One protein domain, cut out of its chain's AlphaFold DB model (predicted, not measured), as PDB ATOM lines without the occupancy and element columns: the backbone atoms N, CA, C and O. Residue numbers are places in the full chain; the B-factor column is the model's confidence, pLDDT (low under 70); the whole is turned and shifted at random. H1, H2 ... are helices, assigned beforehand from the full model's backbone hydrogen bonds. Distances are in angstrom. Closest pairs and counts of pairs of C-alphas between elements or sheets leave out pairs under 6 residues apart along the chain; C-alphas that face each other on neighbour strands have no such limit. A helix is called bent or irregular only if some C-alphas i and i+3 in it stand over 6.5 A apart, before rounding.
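AT A GLANCE: This is residues 12 to 110 of the 298 residues of the protein "Stage II sporulation protein P" of Bacillus cereus (UniProt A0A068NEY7). A long helical arm, residues 12 to 36 with H1 as its main part, sticks out from a loose body made of the kinked helix H2 and the shorter helices H3, H4, H5 and H6. In the body, the sharply kinked H2 makes the middle: H3 folds back from its end to form a V with it, H4 packs on its residues 47 to 57, and H5 and H6 make a small corner at the far end from H1. The printed part has 99 residues with six named helices, H1 to H6 in order along the chain, and no named strand; the class is all helix. The whole is loose, with a radius of gyration of the C-alphas of 18.0 A, and elongated, spanning 57 by 33 by 27 A.

HOW THE PARTS SIT: Begin with H1, residues 12 to 33, which touches no helix. A short link brings you to H2, residues 40 to 62, which has a kink of 119 degrees near residue 47 and is irregular there, with C-alphas 46 and 49 lying 9.7 A apart. With its residues 53 to 61 alone, H2 touches H3, residues 64 to 74; look at their closest C-alphas, those of Gly 60 and Ala 67, 4.4 A apart. These two run opposite ways at a steep tilt of 50 degrees. With its residues 47 to 57 alone, H2 touches H4, residues 79 to 88, at a shallow tilt of 30 degrees, opposite ways; the closest C-alphas, those of Gly 54 and Phe 82, are 5.5 A apart. H3 and H4 are apart. Further on, H5, residues 95 to 102, is apart from H4 and touches H6, residues 106 to 109, only at the corner by their link, where the closest C-alphas, those of Thr 100 and Met 106, are 4.8 A apart. Every O i to N i+4 pair is within hydrogen-bond range in H1 and H4, against 13 of 19 in H2, 5 of 7 in H3 and 3 of 4 in H5; H6 is too short for such a pair.

IN THESE COORDINATES: Find C-alpha 12 at (222.286, 227.502, 247.439); from there H1 runs 31.5 A to C-alpha 33 at (219.375, 220.145, 216.987). H2 measures 19.5 A from first to last C-alpha, H3 15.0 A and H4 14.2 A. H6 ends at C-alpha 109, at (186.914, 207.756, 205.538).

THE WHOLE: The C-alphas of Lys 12 and Phe 109, the two farthest apart, are 58.3 A from each other. The printed part has no cut, and no link is long. The mean pLDDT of the printed part is 73.9; it is under 70 at residues 34 to 52, 66, 72 to 77 and 107 to 109.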
ATOM      1  N   LYS A  12     223.622 227.698 248.012       77.38
ATOM      2  CA  LYS A  12     222.286 227.502 247.439       77.38
ATOM      3  C   LYS A  12     222.019 228.373 246.204       77.38
ATOM      4  O   LYS A  12     221.528 227.853 245.211       77.38
ATOM      5  N   TYR A  13     222.373 229.660 246.221       83.31
ATOM      6  CA  TYR A  13     222.175 230.542 245.062       83.31
ATOM      7  C   TYR A  13     223.127 230.201 243.920       83.31
ATOM      8  O   TYR A  13     222.722 230.228 242.763       83.31
ATOM      9  N   VAL A  14     224.365 229.807 244.239       84.94
ATOM     10  CA  VAL A  14     225.322 229.340 243.227       84.94
ATOM     11  C   VAL A  14     224.798 228.075 242.547       84.94
ATOM     12  O   VAL A  14     224.801 228.013 241.324       84.94
ATOM     13  N   MET A  15     224.267 227.110 243.307       84.88
ATOM     14  CA  MET A  15     223.657 225.902 242.744       84.88
ATOM     15  C   MET A  15     222.416 226.189 241.896       84.88
ATOM     16  O   MET A  15     222.261 225.574 240.845       84.88
ATOM     17  N   ILE A  16     221.555 227.122 242.311       89.06
ATOM     18  CA  ILE A  16     220.377 227.522 241.528       89.06
ATOM     19  C   ILE A  16     220.803 228.168 240.204       89.06
ATOM     20  O   ILE A  16     220.286 227.795 239.154       89.06
ATOM     21  N   CYS A  17     221.783 229.078 240.229       89.00
ATOM     22  CA  CYS A  17     222.319 229.683 239.010       89.00
ATOM     23  C   CYS A  17     222.967 228.636 238.094       89.00
ATOM     24  O   CYS A  17     222.767 228.678 236.882       89.00
ATOM     25  N   LEU A  18     223.693 227.669 238.662       90.94
ATOM     26  CA  LEU A  18     224.336 226.604 237.894       90.94
ATOM     27  C   LEU A  18     223.292 225.684 237.241       90.94
ATOM     28  O   LEU A  18     223.379 225.397 236.048       90.94
ATOM     29  N   LEU A  19     222.247 225.303 237.979       91.75
ATOM     30  CA  LEU A  19     221.125 224.531 237.447       91.75
ATOM     31  C   LEU A  19     220.410 225.289 236.319       91.75
ATOM     32  O   LEU A  19     220.148 224.716 235.264       91.75
ATOM     33  N   PHE A  20     220.161 226.589 236.501       93.94
ATOM     34  CA  PHE A  20     219.553 227.437 235.478       93.94
ATOM     35  C   PHE A  20     220.413 227.512 234.209       93.94
ATOM     36  O   PHE A  20     219.893 227.368 233.103       93.94
ATOM     37  N   THR A  21     221.735 227.653 234.353       91.31
ATOM     38  CA  THR A  21     222.655 227.666 233.203       91.31
ATOM     39  C   THR A  21     222.679 226.328 232.469       91.31
ATOM     40  O   THR A  21     222.640 226.312 231.240       91.31
ATOM     41  N   ILE A  22     222.645 225.203 233.193       93.44
ATOM     42  CA  ILE A  22     222.565 223.863 232.595       93.44
ATOM     43  C   ILE A  22     221.256 223.705 231.814       93.44
ATOM     44  O   ILE A  22     221.280 223.238 230.677       93.44
ATOM     45  N   ILE A  23     220.127 224.153 232.369       93.56
ATOM     46  CA  ILE A  23     218.830 224.123 231.679       93.56
ATOM     47  C   ILE A  23     218.871 224.985 230.410       93.56
ATOM     48  O   ILE A  23     218.403 224.544 229.361       93.56
ATOM     49  N   CYS A  24     219.475 226.175 230.455       92.12
ATOM     50  CA  CYS A  24     219.623 227.041 229.279       92.12
ATOM     51  C   CYS A  24     220.484 226.396 228.179       92.12
ATOM     52  O   CYS A  24     220.152 226.485 226.998       92.12
ATOM     53  N   ILE A  25     221.570 225.711 228.550       92.25
ATOM     54  CA  ILE A  25     222.438 225.009 227.592       92.25
ATOM     55  C   ILE A  25     221.698 223.821 226.969       92.25
ATOM     56  O   ILE A  25     221.712 223.664 225.748       92.25
ATOM     57  N   LEU A  26     221.006 223.018 227.782       86.50
ATOM     58  CA  LEU A  26     220.234 221.867 227.309       86.50
ATOM     59  C   LEU A  26     219.090 222.287 226.380       86.50
ATOM     60  O   LEU A  26     218.904 221.684 225.326       86.50
ATOM     61  N   THR A  27     218.359 223.345 226.733       83.06
ATOM     62  CA  THR A  27     217.281 223.889 225.891       83.06
ATOM     63  C   THR A  27     217.824 224.460 224.585       83.06
ATOM     64  O   THR A  27     217.288 224.151 223.523       83.06
ATOM     65  N   SER A  28     218.936 225.198 224.622       83.06
ATOM     66  CA  SER A  28     219.584 225.731 223.415       83.06
ATOM     67  C   SER A  28     220.079 224.618 222.486       83.06
ATOM     68  O   SER A  28     219.862 224.674 221.275       83.06
ATOM     69  N   PHE A  29     220.686 223.566 223.044       83.19
ATOM     70  CA  PHE A  29     221.128 222.396 222.283       83.19
ATOM     71  C   PHE A  29     219.948 221.637 221.661       83.19
ATOM     72  O   PHE A  29     220.011 221.233 220.496       83.19
ATOM     73  N   PHE A  30     218.850 221.491 222.409       76.81
ATOM     74  CA  PHE A  30     217.632 220.847 221.928       76.81
ATOM     75  C   PHE A  30     216.979 221.639 220.787       76.81
ATOM     76  O   PHE A  30     216.623 221.046 219.768       76.81
ATOM     77  N   ILE A  31     216.881 222.966 220.917       73.69
ATOM     78  CA  ILE A  31     216.338 223.862 219.885       73.69
ATOM     79  C   ILE A  31     217.225 223.856 218.638       73.69
ATOM     80  O   ILE A  31     216.710 223.729 217.531       73.69
ATOM     81  N   SER A  32     218.550 223.942 218.792       74.94
ATOM     82  CA  SER A  32     219.480 223.933 217.656       74.94
ATOM     83  C   SER A  32     219.422 222.613 216.883       74.94
ATOM     84  O   SER A  32     219.340 222.620 215.654       74.94
ATOM     85  N   SER A  33     219.415 221.483 217.596       70.00
ATOM     86  CA  SER A  33     219.375 220.145 216.987       70.00
ATOM     87  C   SER A  33     218.025 219.837 216.330       70.00
ATOM     88  O   SER A  33     217.972 219.112 215.342       70.00
ATOM     89  N   ASN A  34     216.936 220.420 216.843       61.59
ATOM     90  CA  ASN A  34     215.569 220.172 216.379       61.59
ATOM     91  C   ASN A  34     214.912 221.411 215.754       61.59
ATOM     92  O   ASN A  34     213.689 221.515 215.723       61.59
ATOM     93  N   SER A  35     215.692 222.347 215.216       63.22
ATOM     94  CA  SER A  35     215.177 223.604 214.645       63.22
ATOM     95  C   SER A  35     214.145 223.386 213.529       63.22
ATOM     96  O   SER A  35     213.234 224.191 213.344       63.22
ATOM     97  N   ASN A  36     214.222 222.250 212.829       58.28
ATOM     98  CA  ASN A  36     213.208 221.840 211.862       58.28
ATOM     99  C   ASN A  36     211.859 221.489 212.511       58.28
ATOM    100  O   ASN A  36     210.833 221.812 211.927       58.28
ATOM    101  N   VAL A  37     211.850 220.903 213.711       55.16
ATOM    102  CA  VAL A  37     210.638 220.537 214.473       55.16
ATOM    103  C   VAL A  37     209.904 221.782 214.980       55.16
ATOM    104  O   VAL A  37     208.679 221.783 215.063       55.16
ATOM    105  N   PHE A  38     210.633 222.869 215.250       53.41
ATOM    106  CA  PHE A  38     210.060 224.139 215.708       53.41
ATOM    107  C   PHE A  38     209.551 225.055 214.586       53.41
ATOM    108  O   PHE A  38     209.030 226.136 214.869       53.41
ATOM    109  N   LYS A  39     209.653 224.659 213.309       63.44
ATOM    110  CA  LYS A  39     208.968 225.406 212.245       63.44
ATOM    111  C   LYS A  39     207.460 225.305 212.473       63.44
ATOM    112  O   LYS A  39     206.940 224.228 212.763       63.44
ATOM    113  N   SER A  40     206.758 226.420 212.280       57.94
ATOM    114  CA  SER A  40     205.306 226.531 212.490       57.94
ATOM    115  C   SER A  40     204.513 225.433 211.781       57.94
ATOM    116  O   SER A  40     203.499 224.982 212.301       57.94
ATOM    117  N   TYR A  41     204.994 224.958 210.632       60.34
ATOM    118  CA  TYR A  41     204.430 223.827 209.904       60.34
ATOM    119  C   TYR A  41     204.439 222.511 210.702       60.34
ATOM    120  O   TYR A  41     203.396 221.880 210.835       60.34
ATOM    121  N   TYR A  42     205.578 222.113 211.283       58.50
ATOM    122  CA  TYR A  42     205.687 220.849 212.024       58.50
ATOM    123  C   TYR A  42     204.952 220.908 213.365       58.50
ATOM    124  O   TYR A  42     204.348 219.918 213.763       58.50
ATOM    125  N   ILE A  43     204.920 222.074 214.020       59.12
ATOM    126  CA  ILE A  43     204.101 222.291 215.223       59.12
ATOM    127  C   ILE A  43     202.606 222.189 214.880       59.12
ATOM    128  O   ILE A  43     201.874 221.474 215.560       59.12
ATOM    129  N   ASN A  44     202.160 222.833 213.793       58.81
ATOM    130  CA  ASN A  44     200.774 222.718 213.317       58.81
ATOM    131  C   ASN A  44     200.412 221.282 212.911       58.81
ATOM    132  O   ASN A  44     199.282 220.862 213.131       58.81
ATOM    133  N   GLN A  45     201.350 220.524 212.339       58.78
ATOM    134  CA  GLN A  45     201.128 219.130 211.954       58.78
ATOM    135  C   GLN A  45     201.088 218.185 213.164       58.78
ATOM    136  O   GLN A  45     200.262 217.279 213.193       58.78
ATOM    137  N   LEU A  46     201.963 218.383 214.153       53.75
ATOM    138  CA  LEU A  46     202.036 217.545 215.354       53.75
ATOM    139  C   LEU A  46     200.848 217.778 216.294       53.75
ATOM    140  O   LEU A  46     200.401 216.846 216.953       53.75
ATOM    141  N   LEU A  47     200.365 219.017 216.385       58.28
ATOM    142  CA  LEU A  47     199.421 219.424 217.425       58.28
ATOM    143  C   LEU A  47     198.077 219.956 216.865       58.28
ATOM    144  O   LEU A  47     197.170 220.301 217.625       58.28
ATOM    145  N   GLY A  48     197.918 220.028 215.539       61.03
ATOM    146  CA  GLY A  48     196.684 220.446 214.862       61.03
ATOM    147  C   GLY A  48     196.300 221.920 215.067       61.03
ATOM    148  O   GLY A  48     197.030 222.715 215.662       61.03
ATOM    149  N   THR A  49     195.104 222.299 214.605       58.00
ATOM    150  CA  THR A  49     194.565 223.679 214.657       58.00
ATOM    151  C   THR A  49     194.288 224.201 216.074       58.00
ATOM    152  O   THR A  49     194.299 225.412 216.307       58.00
ATOM    153  N   ASN A  50     194.065 223.312 217.046       60.31
ATOM    154  CA  ASN A  50     193.912 223.696 218.453       60.31
ATOM    155  C   ASN A  50     195.232 224.144 219.079       60.31
ATOM    156  O   ASN A  50     195.221 224.953 220.006       60.31
ATOM    157  N   SER A  51     196.366 223.676 218.560       64.75
ATOM    158  CA  SER A  51     197.677 224.076 219.057       64.75
ATOM    159  C   SER A  51     198.069 225.476 218.657       64.75
ATOM    160  O   SER A  51     198.644 226.183 219.468       64.75
ATOM    161  N   THR A  52     197.703 225.917 217.452       66.50
ATOM    162  CA  THR A  52     197.918 227.301 217.032       66.50
ATOM    163  C   THR A  52     197.140 228.225 217.953       66.50
ATOM    164  O   THR A  52     197.670 229.231 218.408       66.50
ATOM    165  N   LYS A  53     195.899 227.844 218.289       71.38
ATOM    166  CA  LYS A  53     195.057 228.557 219.252       71.38
ATOM    167  C   LYS A  53     195.661 228.539 220.661       71.38
ATOM    168  O   LYS A  53     195.743 229.597 221.273       71.38
ATOM    169  N   GLY A  54     196.117 227.391 221.162       72.94
ATOM    170  CA  GLY A  54     196.751 227.264 222.482       72.94
ATOM    171  C   GLY A  54     198.099 227.988 222.592       72.94
ATOM    172  O   GLY A  54     198.362 228.672 223.576       72.94
ATOM    173  N   LEU A  55     198.931 227.923 221.554       73.62
ATOM    174  CA  LEU A  55     200.184 228.668 221.463       73.62
ATOM    175  C   LEU A  55     199.911 230.171 221.403       73.62
ATOM    176  O   LEU A  55     200.548 230.935 222.122       73.62
ATOM    177  N   MET A  56     198.930 230.595 220.602       75.19
ATOM    178  CA  MET A  56     198.550 232.002 220.523       75.19
ATOM    179  C   MET A  56     197.876 232.495 221.808       75.19
ATOM    180  O   MET A  56     198.025 233.659 222.158       75.19
ATOM    181  N   TYR A  57     197.209 231.617 222.563       76.00
ATOM    182  CA  TYR A  57     196.771 231.912 223.927       76.00
ATOM    183  C   TYR A  57     197.959 232.196 224.847       76.00
ATOM    184  O   TYR A  57     197.940 233.204 225.543       76.00
ATOM    185  N   MET A  58     199.007 231.362 224.824       75.62
ATOM    186  CA  MET A  58     200.203 231.577 225.656       75.62
ATOM    187  C   MET A  58     200.998 232.826 225.248       75.62
ATOM    188  O   MET A  58     201.503 233.547 226.101       75.62
ATOM    189  N   ILE A  59     201.094 233.124 223.949       78.69
ATOM    190  CA  ILE A  59     201.693 234.382 223.470       78.69
ATOM    191  C   ILE A  59     200.815 235.571 223.893       78.69
ATOM    192  O   ILE A  59     201.316 236.600 224.343       78.69
ATOM    193  N   GLY A  60     199.497 235.405 223.787       76.56
ATOM    194  CA  GLY A  60     198.479 236.387 224.134       76.56
ATOM    195  C   GLY A  60     198.358 236.727 225.609       76.56
ATOM    196  O   GLY A  60     198.002 237.858 225.944       76.56
ATOM    197  N   SER A  61     198.632 235.761 226.489       77.44
ATOM    198  CA  SER A  61     198.571 235.954 227.937       77.44
ATOM    199  C   SER A  61     199.658 236.902 228.428       77.44
ATOM    200  O   SER A  61     199.416 237.658 229.363       77.44
ATOM    201  N   GLU A  62     200.813 236.909 227.763       79.06
ATOM    202  CA  GLU A  62     201.913 237.834 228.051       79.06
ATOM    203  C   GLU A  62     201.812 239.118 227.218       79.06
ATOM    204  O   GLU A  62     202.097 240.214 227.700       79.06
ATOM    205  N   ASN A  63     201.364 239.013 225.963       81.25
ATOM    206  CA  ASN A  63     201.237 240.151 225.063       81.25
ATOM    207  C   ASN A  63     199.857 240.191 224.394       81.25
ATOM    208  O   ASN A  63     199.622 239.611 223.330       81.25
ATOM    209  N   ARG A  64     198.946 240.956 225.012       73.06
ATOM    210  CA  ARG A  64     197.552 241.098 224.559       73.06
ATOM    211  C   ARG A  64     197.425 241.646 223.136       73.06
ATOM    212  O   ARG A  64     196.451 241.307 222.473       73.06
ATOM    213  N   TYR A  65     198.396 242.430 222.659       77.00
ATOM    214  CA  TYR A  65     198.362 243.021 221.319       77.00
ATOM    215  C   TYR A  65     198.374 241.946 220.221       77.00
ATOM    216  O   TYR A  65     197.602 242.025 219.272       77.00
ATOM    217  N   PHE A  66     199.174 240.886 220.387       69.00
ATOM    218  CA  PHE A  66     199.237 239.786 219.415       69.00
ATOM    219  C   PHE A  66     197.991 238.895 219.422       69.00
ATOM    220  O   PHE A  66     197.625 238.322 218.397       69.00
ATOM    221  N   ALA A  67     197.324 238.775 220.569       71.81
ATOM    222  CA  ALA A  67     196.136 237.943 220.688       71.81
ATOM    223  C   ALA A  67     194.850 238.635 220.240       71.81
ATOM    224  O   ALA A  67     193.905 237.954 219.854       71.81
ATOM    225  N   GLU A  68     194.786 239.965 220.270       72.88
ATOM    226  CA  GLU A  68     193.552 240.688 219.959       72.88
ATOM    227  C   GLU A  68     193.121 240.512 218.495       72.88
ATOM    228  O   GLU A  68     191.948 240.243 218.222       72.88
ATOM    229  N   GLU A  69     194.067 240.589 217.559       71.88
ATOM    230  CA  GLU A  69     193.804 240.393 216.130       71.88
ATOM    231  C   GLU A  69     193.485 238.924 215.810       71.88
ATOM    232  O   GLU A  69     192.494 238.627 215.143       71.88
ATOM    233  N   PHE A  70     194.221 237.987 216.415       70.31
ATOM    234  CA  PHE A  70     193.951 236.554 216.280       70.31
ATOM    235  C   PHE A  70     192.580 236.145 216.847       70.31
ATOM    236  O   PHE A  70     191.863 235.346 216.241       70.31
ATOM    237  N   HIS A  71     192.181 236.687 218.003       72.62
ATOM    238  CA  HIS A  71     190.894 236.371 218.624       72.62
ATOM    239  C   HIS A  71     189.702 236.889 217.822       72.62
ATOM    240  O   HIS A  71     188.657 236.234 217.831       72.62
ATOM    241  N   LYS A  72     189.847 238.020 217.119       69.75
ATOM    242  CA  LYS A  72     188.815 238.537 216.208       69.75
ATOM    243  C   LYS A  72     188.587 237.604 215.019       69.75
ATOM    244  O   LYS A  72     187.447 237.426 214.607       69.75
ATOM    245  N   GLU A  73     189.645 236.985 214.502       65.81
ATOM    246  CA  GLU A  73     189.576 236.165 213.289       65.81
ATOM    247  C   GLU A  73     189.283 234.674 213.562       65.81
ATOM    248  O   GLU A  73     188.575 234.018 212.798       65.81
ATOM    249  N   LYS A  74     189.824 234.108 214.652       65.94
ATOM    250  CA  LYS A  74     189.801 232.654 214.934       65.94
ATOM    251  C   LYS A  74     189.083 232.266 216.233       65.94
ATOM    252  O   LYS A  74     188.999 231.070 216.547       65.94
ATOM    253  N   GLY A  75     188.549 233.247 216.965       68.31
ATOM    254  CA  GLY A  75     187.867 233.061 218.244       68.31
ATOM    255  C   GLY A  75     188.815 232.897 219.438       68.31
ATOM    256  O   GLY A  75     190.044 232.919 219.317       68.31
ATOM    257  N   ARG A  76     188.240 232.743 220.635       65.44
ATOM    258  CA  ARG A  76     189.012 232.509 221.864       65.44
ATOM    259  C   ARG A  76     189.522 231.071 221.923       65.44
ATOM    260  O   ARG A  76     188.811 230.128 221.593       65.44
ATOM    261  N   ALA A  77     190.766 230.928 222.350       66.19
ATOM    262  CA  ALA A  77     191.402 229.650 222.616       66.19
ATOM    263  C   ALA A  77     191.113 229.227 224.064       66.19
ATOM    264  O   ALA A  77     191.177 230.077 224.951       66.19
ATOM    265  N   SER A  78     190.807 227.948 224.306       72.69
ATOM    266  CA  SER A  78     190.689 227.413 225.668       72.69
ATOM    267  C   SER A  78     191.921 226.584 226.016       72.69
ATOM    268  O   SER A  78     192.339 225.716 225.245       72.69
ATOM    269  N   LEU A  79     192.524 226.865 227.168       75.06
ATOM    270  CA  LEU A  79     193.713 226.160 227.644       75.06
ATOM    271  C   LEU A  79     193.403 224.675 227.892       75.06
ATOM    272  O   LEU A  79     194.221 223.802 227.612       75.06
ATOM    273  N   GLU A  80     192.189 224.386 228.350       79.38
ATOM    274  CA  GLU A  80     191.705 223.040 228.636       79.38
ATOM    275  C   GLU A  80     191.644 222.199 227.359       79.38
ATOM    276  O   GLU A  80     192.104 221.059 227.357       79.38
ATOM    277  N   SER A  81     191.149 222.769 226.252       75.19
ATOM    278  CA  SER A  81     191.117 222.068 224.961       75.19
ATOM    279  C   SER A  81     192.515 221.743 224.447       75.19
ATOM    280  O   SER A  81     192.733 220.663 223.898       75.19
ATOM    281  N   PHE A  82     193.469 222.652 224.657       76.56
ATOM    282  CA  PHE A  82     194.858 222.460 224.266       76.56
ATOM    283  C   PHE A  82     195.528 221.355 225.095       76.56
ATOM    284  O   PHE A  82     196.075 220.411 224.523       76.56
ATOM    285  N   LEU A  83     195.427 221.411 226.425       80.38
ATOM    286  CA  LEU A  83     196.002 220.395 227.317       80.38
ATOM    287  C   LEU A  83     195.365 219.013 227.115       80.38
ATOM    288  O   LEU A  83     196.062 217.994 227.119       80.38
ATOM    289  N   LEU A  84     194.053 218.968 226.880       80.19
ATOM    290  CA  LEU A  84     193.368 217.730 226.534       80.19
ATOM    291  C   LEU A  84     193.878 217.185 225.196       80.19
ATOM    292  O   LEU A  84     194.194 216.000 225.107       80.19
ATOM    293  N   SER A  85     194.041 218.045 224.185       76.31
ATOM    294  CA  SER A  85     194.576 217.621 222.889       76.31
ATOM    295  C   SER A  85     196.005 217.096 222.982       76.31
ATOM    296  O   SER A  85     196.312 216.086 222.363       76.31
ATOM    297  N   LEU A  86     196.856 217.688 223.824       75.19
ATOM    298  CA  LEU A  86     198.227 217.217 224.016       75.19
ATOM    299  C   LEU A  86     198.280 215.846 224.706       75.19
ATOM    300  O   LEU A  86     199.106 215.009 224.355       75.19
ATOM    301  N   SER A  87     197.406 215.616 225.688       81.38
ATOM    302  CA  SER A  87     197.401 214.370 226.466       81.38
ATOM    303  C   SER A  87     196.718 213.206 225.750       81.38
ATOM    304  O   SER A  87     197.117 212.059 225.931       81.38
ATOM    305  N   THR A  88     195.697 213.484 224.938       75.94
ATOM    306  CA  THR A  88     194.850 212.442 224.336       75.94
ATOM    307  C   THR A  88     194.933 212.368 222.816       75.94
ATOM    308  O   THR A  88     194.374 211.442 222.228       75.94
ATOM    309  N   ASN A  89     195.610 213.329 222.179       70.12
ATOM    310  CA  ASN A  89     195.581 213.553 220.733       70.12
ATOM    311  C   ASN A  89     194.153 213.757 220.175       70.12
ATOM    312  O   ASN A  89     193.892 213.499 219.002       70.12
ATOM    313  N   ILE A  90     193.211 214.193 221.024       74.50
ATOM    314  CA  ILE A  90     191.814 214.456 220.661       74.50
ATOM    315  C   ILE A  90     191.622 215.949 220.421       74.50
ATOM    316  O   ILE A  90     191.965 216.790 221.254       74.50
ATOM    317  N   ASN A  91     190.980 216.290 219.309       73.56
ATOM    318  CA  ASN A  91     190.573 217.653 219.023       73.56
ATOM    319  C   ASN A  91     189.100 217.852 219.416       73.56
ATOM    320  O   ASN A  91     188.198 217.422 218.709       73.56
ATOM    321  N   VAL A  92     188.838 218.567 220.514       74.12
ATOM    322  CA  VAL A  92     187.458 218.854 220.974       74.12
ATOM    323  C   VAL A  92     186.628 219.697 220.003       74.12
ATOM    324  O   VAL A  92     185.405 219.681 220.070       74.12
ATOM    325  N   ASN A  93     187.282 220.428 219.102       70.88
ATOM    326  CA  ASN A  93     186.626 221.219 218.064       70.88
ATOM    327  C   ASN A  93     186.407 220.403 216.777       70.88
ATOM    328  O   ASN A  93     185.865 220.930 215.810       70.88
ATOM    329  N   ASP A  94     186.827 219.135 216.757       74.62
ATOM    330  CA  ASP A  94     186.613 218.205 215.658       74.62
ATOM    331  C   ASP A  94     186.132 216.854 216.199       74.62
ATOM    332  O   ASP A  94     186.930 215.970 216.525       74.62
ATOM    333  N   LEU A  95     184.808 216.674 216.256       75.94
ATOM    334  CA  LEU A  95     184.187 215.421 216.702       75.94
ATOM    335  C   LEU A  95     184.672 214.205 215.901       75.94
ATOM    336  O   LEU A  95     184.644 213.090 216.418       75.94
ATOM    337  N   ARG A  96     185.148 214.388 214.664       75.69
ATOM    338  CA  ARG A  96     185.663 213.273 213.864       75.69
ATOM    339  C   ARG A  96     186.901 212.669 214.507       75.69
ATOM    340  O   ARG A  96     187.007 211.455 214.491       75.69
ATOM    341  N   SER A  97     187.746 213.477 215.159       74.44
ATOM    342  CA  SER A  97     188.932 212.995 215.888       74.44
ATOM    343  C   SER A  97     188.597 211.990 216.998       74.44
ATOM    344  O   SER A  97     189.399 211.104 217.291       74.44
ATOM    345  N   LEU A  98     187.393 212.085 217.575       79.62
ATOM    346  CA  LEU A  98     186.845 211.099 218.505       79.62
ATOM    347  C   LEU A  98     186.287 209.888 217.752       79.62
ATOM    348  O   LEU A  98     186.677 208.751 218.008       79.62
ATOM    349  N   LEU A  99     185.384 210.134 216.798       80.38
ATOM    350  CA  LEU A  99     184.625 209.083 216.116       80.38
ATOM    351  C   LEU A  99     185.510 208.118 215.323       80.38
ATOM    352  O   LEU A  99     185.265 206.916 215.344       80.38
ATOM    353  N   THR A 100     186.561 208.610 214.664       74.06
ATOM    354  CA  THR A 100     187.456 207.762 213.862       74.06
ATOM    355  C   THR A 100     188.272 206.775 214.681       74.06
ATOM    356  O   THR A 100     188.809 205.830 214.110       74.06
ATOM    357  N   ARG A 101     188.395 206.992 215.995       72.62
ATOM    358  CA  ARG A 101     189.138 206.096 216.882       72.62
ATOM    359  C   ARG A 101     188.252 205.017 217.492       72.62
ATOM    360  O   ARG A 101     188.704 203.892 217.663       72.62
ATOM    361  N   GLU A 102     187.014 205.373 217.821       82.12
ATOM    362  CA  GLU A 102     186.101 204.474 218.531       82.12
ATOM    363  C   GLU A 102     185.289 203.586 217.575       82.12
ATOM    364  O   GLU A 102     184.884 202.485 217.944       82.12
ATOM    365  N   LEU A 103     185.059 204.034 216.336       83.50
ATOM    366  CA  LEU A 103     184.308 203.265 215.350       83.50
ATOM    367  C   LEU A 103     185.244 202.470 214.424       83.50
ATOM    368  O   LEU A 103     186.090 203.067 213.747       83.50
ATOM    369  N   PRO A 104     185.082 201.136 214.326       79.81
ATOM    370  CA  PRO A 104     185.883 200.327 213.417       79.81
ATOM    371  C   PRO A 104     185.698 200.793 211.965       79.81
ATOM    372  O   PRO A 104     184.592 201.119 211.540       79.81
ATOM    373  N   ASN A 105     186.797 200.823 211.208       70.00
ATOM    374  CA  ASN A 105     186.883 201.234 209.797       70.00
ATOM    375  C   ASN A 105     186.517 202.699 209.474       70.00
ATOM    376  O   ASN A 105     186.593 203.091 208.312       70.00
ATOM    377  N   MET A 106     186.190 203.551 210.454       76.31
ATOM    378  CA  MET A 106     185.964 204.984 210.187       76.31
ATOM    379  C   MET A 106     187.244 205.729 209.792       76.31
ATOM    380  O   MET A 106     187.185 206.741 209.095       76.31
ATOM    381  N   ASN A 107     188.408 205.215 210.185       69.38
ATOM    382  CA  ASN A 107     189.709 205.751 209.786       69.38
ATOM    383  C   ASN A 107     189.927 205.766 208.258       69.38
ATOM    384  O   ASN A 107     190.663 206.621 207.777       69.38
ATOM    385  N   GLN A 108     189.272 204.879 207.498       67.31
ATOM    386  CA  GLN A 108     189.365 204.830 206.032       67.31
ATOM    387  C   GLN A 108     188.650 206.005 205.353       67.31
ATOM    388  O   GLN A 108     189.025 206.403 204.255       67.31
ATOM    389  N   PHE A 109     187.658 206.592 206.023       69.69
ATOM    390  CA  PHE A 109     186.914 207.756 205.538       69.69
ATOM    391  C   PHE A 109     187.516 209.079 206.032       69.69
ATOM    392  O   PHE A 109     187.021 210.161 205.710       69.69
ATOM    393  N   TYR A 110     188.593 209.017 206.820       72.94
ATOM    394  CA  TYR A 110     189.255 210.200 207.342       72.94
ATOM    395  C   TYR A 110     190.201 210.803 206.301       72.94
ATOM    396  O   TYR A 110     191.337 210.362 206.124       72.94
TER     397      TYR A 110